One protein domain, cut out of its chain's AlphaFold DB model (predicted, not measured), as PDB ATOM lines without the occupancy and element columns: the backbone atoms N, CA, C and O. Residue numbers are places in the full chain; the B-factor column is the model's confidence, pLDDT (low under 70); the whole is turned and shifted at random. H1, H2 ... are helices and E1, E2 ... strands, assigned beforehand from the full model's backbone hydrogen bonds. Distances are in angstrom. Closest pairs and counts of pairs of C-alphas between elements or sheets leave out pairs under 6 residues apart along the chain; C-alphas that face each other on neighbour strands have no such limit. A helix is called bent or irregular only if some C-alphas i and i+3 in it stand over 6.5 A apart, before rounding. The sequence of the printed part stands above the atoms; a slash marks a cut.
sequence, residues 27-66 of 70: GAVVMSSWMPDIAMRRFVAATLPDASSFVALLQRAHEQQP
ATOM      1  N   GLY A  27      19.528 -44.765 103.216       75.38
ATOM      2  CA  GLY A  27      20.679 -44.018 103.728       75.38
ATOM      3  C   GLY A  27      21.071 -42.871 102.794       75.38
ATOM      4  O   GLY A  27      20.679 -42.840 101.627       75.38
ATOM      5  N   ALA A  28      21.825 -41.899 103.304       81.69
ATOM      6  CA  ALA A  28      22.400 -40.827 102.495       81.69
ATOM      7  C   ALA A  28      23.777 -40.434 103.036       81.69
ATOM      8  O   ALA A  28      24.082 -40.661 104.205       81.69
ATOM      9  N   VAL A  29      24.610 -39.840 102.186       78.62
ATOM     10  CA  VAL A  29      25.958 -39.380 102.538       78.62
ATOM     11  C   VAL A  29      26.142 -37.970 102.000       78.62
ATOM     12  O   VAL A  29      25.712 -37.663 100.885       78.62
ATOM     13  N   VAL A  30      26.765 -37.102 102.796       78.44
ATOM     14  CA  VAL A  30      27.177 -35.772 102.349       78.44
ATOM     15  C   VAL A  30      28.551 -35.874 101.720       78.44
ATOM     16  O   VAL A  30      29.509 -36.324 102.345       78.44
ATOM     17  N   MET A  31      28.635 -35.391 100.488       71.62
ATOM     18  CA  MET A  31      29.882 -35.301  99.756       71.62
ATOM     19  C   MET A  31      30.370 -33.867  99.758       71.62
ATOM     20  O   MET A  31      29.724 -32.987  99.189       71.62
ATOM     21  N   SER A  32      31.522 -33.636 100.370       66.69
ATOM     22  CA  SER A  32      32.215 -32.359 100.271       66.69
ATOM     23  C   SER A  32      33.616 -32.562  99.701       66.69
ATOM     24  O   SER A  32      34.187 -33.644  99.818       66.69
ATOM     25  N   SER A  33      34.186 -31.531  99.074       59.25
ATOM     26  CA  SER A  33      35.501 -31.619  98.415       59.25
ATOM     27  C   SER A  33      36.675 -31.807  99.381       59.25
ATOM     28  O   SER A  33      37.796 -31.984  98.923       59.25
ATOM     29  N   TRP A  34      36.428 -31.755 100.690       60.91
ATOM     30  CA  TRP A  34      37.414 -31.990 101.751       60.91
ATOM     31  C   TRP A  34      37.116 -33.225 102.619       60.91
ATOM     32  O   TRP A  34      37.995 -33.671 103.346       60.91
ATOM     33  N   MET A  35      35.901 -33.791 102.547       59.44
ATOM     34  CA  MET A  35      35.484 -34.986 103.295       59.44
ATOM     35  C   MET A  35      34.359 -35.703 102.520       59.44
ATOM     36  O   MET A  35      33.235 -35.191 102.477       59.44
ATOM     37  N   PRO A  36      34.632 -36.856 101.886       60.06
ATOM     38  CA  PRO A  36      33.675 -37.514 100.994       60.06
ATOM     39  C   PRO A  36      32.616 -38.400 101.682       60.06
ATOM     40  O   PRO A  36      31.734 -38.887 100.980       60.06
ATOM     41  N   ASP A  37      32.657 -38.583 103.012       62.41
ATOM     42  CA  ASP A  37      32.043 -39.767 103.649       62.41
ATOM     43  C   ASP A  37      31.218 -39.569 104.915       62.41
ATOM     44  O   ASP A  37      31.091 -40.457 105.761       62.41
ATOM     45  N   ILE A  38      30.605 -38.404 105.072       74.88
ATOM     46  CA  ILE A  38      29.789 -38.171 106.263       74.88
ATOM     47  C   ILE A  38      28.410 -38.805 106.056       74.88
ATOM     48  O   ILE A  38      27.560 -38.254 105.350       74.88
ATOM     49  N   ALA A  39      28.188 -39.964 106.685       79.50
ATOM     50  CA  ALA A  39      26.885 -40.619 106.725       79.50
ATOM     51  C   ALA A  39      25.837 -39.696 107.360       79.50
ATOM     52  O   ALA A  39      25.960 -39.242 108.502       79.50
ATOM     53  N   MET A  40      24.775 -39.421 106.610       78.50
ATOM     54  CA  MET A  40      23.673 -38.588 107.048       78.50
ATOM     55  C   MET A  40      22.662 -39.452 107.793       78.50
ATOM     56  O   MET A  40      22.083 -40.376 107.231       78.50
ATOM     57  N   ARG A  41      22.419 -39.125 109.062       79.06
ATOM     58  CA  ARG A  41      21.443 -39.841 109.901       79.06
ATOM     59  C   ARG A  41      20.040 -39.234 109.856       79.06
ATOM     60  O   ARG A  41      19.078 -39.870 110.278       79.06
ATOM     61  N   ARG A  42      19.906 -37.997 109.369       75.69
ATOM     62  CA  ARG A  42      18.625 -37.287 109.301       75.69
ATOM     63  C   ARG A  42      18.597 -36.305 108.140       75.69
ATOM     64  O   ARG A  42      19.511 -35.497 108.021       75.69
ATOM     65  N   PHE A  43      17.529 -36.343 107.346       77.19
ATOM     66  CA  PHE A  43      17.249 -35.378 106.284       77.19
ATOM     67  C   PHE A  43      15.926 -34.667 106.550       77.19
ATOM     68  O   PHE A  43      14.864 -35.285 106.544       77.19
ATOM     69  N   VAL A  44      15.996 -33.359 106.814       77.25
ATOM     70  CA  VAL A  44      14.867 -32.543 107.291       77.25
ATOM     71  C   VAL A  44      14.224 -33.186 108.539       77.25
ATOM     72  O   VAL A  44      14.770 -33.096 109.643       77.25
ATOM     73  N   ALA A  45      13.101 -33.888 108.378       72.31
ATOM     74  CA  ALA A  45      12.387 -34.594 109.441       72.31
ATOM     75  C   ALA A  45      12.490 -36.130 109.346       72.31
ATOM     76  O   ALA A  45      12.087 -36.810 110.284       72.31
ATOM     77  N   ALA A  46      13.043 -36.679 108.260       72.31
ATOM     78  CA  ALA A  46      13.159 -38.117 108.053       72.31
ATOM     79  C   ALA A  46      14.436 -38.673 108.697       72.31
ATOM     80  O   ALA A  46      15.539 -38.176 108.442       72.31
ATOM     81  N   THR A  47      14.290 -39.720 109.507       75.19
ATOM     82  CA  THR A  47      15.417 -40.528 109.987       75.19
ATOM     83  C   THR A  47      15.906 -41.415 108.852       75.19
ATOM     84  O   THR A  47      15.110 -42.077 108.188       75.19
ATOM     85  N   LEU A  48      17.216 -41.420 108.632       77.75
ATOM     86  CA  LEU A  48      17.862 -42.252 107.628       77.75
ATOM     87  C   LEU A  48      18.528 -43.445 108.329       77.75
ATOM     88  O   LEU A  48      19.120 -43.259 109.398       77.75
ATOM     89  N   PRO A  49      18.442 -44.659 107.763       78.44
ATOM     90  CA  PRO A  49      19.212 -45.792 108.250       78.44
ATOM     91  C   PRO A  49      20.709 -45.562 108.024       78.44
ATOM     92  O   PRO A  49      21.122 -44.683 107.261       78.44
ATOM     93  N   ASP A  50      21.519 -46.354 108.722       77.62
ATOM     94  CA  ASP A  50      22.970 -46.298 108.602       77.62
ATOM     95  C   ASP A  50      23.428 -46.548 107.154       77.62
ATOM     96  O   ASP A  50      22.936 -47.449 106.476       77.62
ATOM     97  N   ALA A  51      24.379 -45.734 106.696       80.69
ATOM     98  CA  ALA A  51      24.898 -45.759 105.332       80.69
ATOM     99  C   ALA A  51      26.379 -46.175 105.273       80.69
ATOM    100  O   ALA A  51      27.050 -45.891 104.282       80.69
ATOM    101  N   SER A  52      26.910 -46.842 106.308       78.12
ATOM    102  CA  SER A  52      28.335 -47.214 106.417       78.12
ATOM    103  C   SER A  52      28.861 -48.003 105.213       78.12
ATOM    104  O   SER A  52      29.969 -47.762 104.739       78.12
ATOM    105  N   SER A  53      28.044 -48.902 104.659       79.25
ATOM    106  CA  SER A  53      28.408 -49.682 103.467       79.25
ATOM    107  C   SER A  53      28.519 -48.812 102.209       79.25
ATOM    108  O   SER A  53      29.365 -49.062 101.351       79.25
ATOM    109  N   PHE A  54      27.689 -47.771 102.101       77.75
ATOM    110  CA  PHE A  54      27.744 -46.813 100.997       77.75
ATOM    111  C   PHE A  54      28.916 -45.840 101.161       77.75
ATOM    112  O   PHE A  54      29.588 -45.525 100.183       77.75
ATOM    113  N   VAL A  55      29.221 -45.463 102.405       81.69
ATOM    114  CA  VAL A  55      30.431 -44.718 102.769       81.69
ATOM    115  C   VAL A  55      31.693 -45.469 102.328       81.69
ATOM    116  O   VAL A  55      32.494 -44.974 101.545       81.69
ATOM    117  N   ALA A  56      31.826 -46.746 102.687       82.81
ATOM    118  CA  ALA A  56      32.973 -47.557 102.266       82.81
ATOM    119  C   ALA A  56      33.113 -47.681 100.729       82.81
ATOM    120  O   ALA A  56      34.206 -47.900 100.200       82.81
ATOM    121  N   LEU A  57      32.010 -47.564  99.983       81.62
ATOM    122  CA  LEU A  57      32.031 -47.544  98.519       81.62
ATOM    123  C   LEU A  57      32.536 -46.195  97.987       81.62
ATOM    124  O   LEU A  57      33.367 -46.179  97.078       81.62
ATOM    125  N   LEU A  58      32.082 -45.082  98.565       79.56
ATOM    126  CA  LEU A  58      32.523 -43.733  98.209       79.56
ATOM    127  C   LEU A  58      34.002 -43.503  98.534       79.56
ATOM    128  O   LEU A  58      34.709 -42.973  97.676       79.56
ATOM    129  N   GLN A  59      34.486 -43.995  99.678       79.00
ATOM    130  CA  GLN A  59      35.914 -44.002 100.022       79.00
ATOM    131  C   GLN A  59      36.731 -44.675  98.923       79.00
ATOM    132  O   GLN A  59      37.655 -44.083  98.375       79.00
ATOM    133  N   ARG A  60      36.341 -45.888  98.514       78.94
ATOM    134  CA  ARG A  60      37.039 -46.610  97.442       78.94
ATOM    135  C   ARG A  60      36.984 -45.875  96.108       78.94
ATOM    136  O   ARG A  60      37.979 -45.854  95.395       78.94
ATOM    137  N   ALA A  61      35.856 -45.254  95.770       76.75
ATOM    138  CA  ALA A  61      35.756 -44.442  94.559       76.75
ATOM    139  C   ALA A  61      36.689 -43.226  94.600       76.75
ATOM    140  O   ALA A  61      37.249 -42.858  93.572       76.75
ATOM    141  N   HIS A  62      36.836 -42.605  95.773       74.25
ATOM    142  CA  HIS A  62      37.711 -41.459  95.980       74.25
ATOM    143  C   HIS A  62      39.187 -41.844  95.847       74.25
ATOM    144  O   HIS A  62      39.900 -41.207  95.079       74.25
ATOM    145  N   GLU A  63      39.616 -42.928  96.500       76.25
ATOM    146  CA  GLU A  63      40.990 -43.450  96.418       76.25
ATOM    147  C   GLU A  63      41.385 -43.878  94.995       76.25
ATOM    148  O   GLU A  63      42.542 -43.780  94.600       76.25
ATOM    149  N   GLN A  64      40.426 -44.367  94.202       75.44
ATOM    150  CA  GLN A  64      40.651 -44.774  92.810       75.44
ATOM    151  C   GLN A  64      40.561 -43.607  91.817       75.44
ATOM    152  O   GLN A  64      40.760 -43.802  90.616       75.44
ATOM    153  N   GLN A  65      40.217 -42.402  92.275       66.06
ATOM    154  CA  GLN A  65      40.070 -41.266  91.383       66.06
ATOM    155  C   GLN A  65      41.460 -40.750  90.984       66.06
ATOM    156  O   GLN A  65      42.248 -40.396  91.862       66.06
ATOM    157  N   PRO A  66      41.783 -40.668  89.678       64.56
ATOM    158  CA  PRO A  66      43.044 -40.080  89.251       64.56
ATOM    159  C   PRO A  66      43.137 -38.631  89.755       64.56
ATOM    160  O   PRO A  66      42.104 -37.947  89.822       64.56
TER     161      PRO A  66
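AT A GLANCE: This is residues 27 to 66 of the 70 residues of an uncharacterized protein of Burkholderia sp. Bp9031 (UniProt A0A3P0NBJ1). This is a small two-stranded hairpin, E1 and E2, with one helix, H1, packed over one of its faces and running alongside the strands; the other face is bare. Between E2 and H1 a long loop, residues 41 to 51, reaches out to Ala 45 and folds back, and Ala 45 marks one end of the longest axis, with Pro 66 at the other. The printed part has 40 residues with two named strands and one named helix, in the order E1, E2, H1 along the chain; the sheet has the order E1 - E2 and is antiparallel, and the class is mixed, helices and strands. The whole is only just loose, close to compact, with a radius of gyration of the C-alphas of 10.9 A, and it is flat, spanning 37 by 19 by 8 A.

HOW THE PARTS SIT: Begin just after the first printed residue, Gly 27, with strand E1, residues 28 to 32, and go on through a tight link to strand E2, residues 35 to 40. The two form a hairpin: they are antiparallel neighbours, with 153 degrees between their N-to-C directions. Look at the C-alphas that face each other: those of Val 29 and Ala 39 are 4.5 A apart, those of Val 30 and Ile 38 are 5.3 A apart, and those of Met 31 and Pro 36 are 4.6 A apart. The backbone shows the same pairing: N of Met 40 and O of Ala 28 are 2.8 A apart, and N of Val 30 and O of Ile 38 are 2.9 A apart, both within hydrogen-bond range. Near the turn, N of Ser 32 and O of Met 35 are 3.1 A apart, also within range. After E2 comes a long link of 11 residues, in which residues 42 to 43 pair with residues 46 to 47, a short antiparallel pairing outside the named strands. It leads to helix H1, residues 52 to 63. Compare H1 with E2 first: they have 10 pairs of C-alphas within 8 A, the closest being those of Asp 37 and Val 55 at 5.3 A, and their centres are 9.3 A apart. H1 and E1 have 2 such pairs, the closest C-alphas being those of Val 29 and Val 55 at 7.0 A, with the centres 10.7 A apart. In H1 every O i to N i+4 pair is within hydrogen-bond range.

IN THESE COORDINATES: Find C-alpha 28 at (22.400, -40.827, 102.495); from there E1 runs to C-alpha 32 at (32.215, -32.359, 100.271), 13.2 A from first to last C-alpha. E2 runs from Met 35 to Met 40, and its first and last C-alphas are 12.9 A apart; it is the longest strand by residues, with 6. H1 begins at Ser 52 and ends at Glu 63, where C-alpha 63 stands at (40.990, -43.450, 96.418); its first and last C-alphas are 16.6 A apart, and it is not bent.

THE WHOLE: The two C-alphas farthest apart are those of Ala 45 and Pro 66, at 37.1 A, while the C-alphas of the first and last printed residues, Gly 27 and Pro 66, are 26.9 A apart. The printed part has no cut, and the link from E2 to H1 is the long one. In the B-factor column the mean pLDDT of the printed part is 74.6. The model's confidence is low, under 70, at residues 32 to 37, of which 32 belongs to E1 and 35 to 37 belong to E2, and at residues 65 to 66.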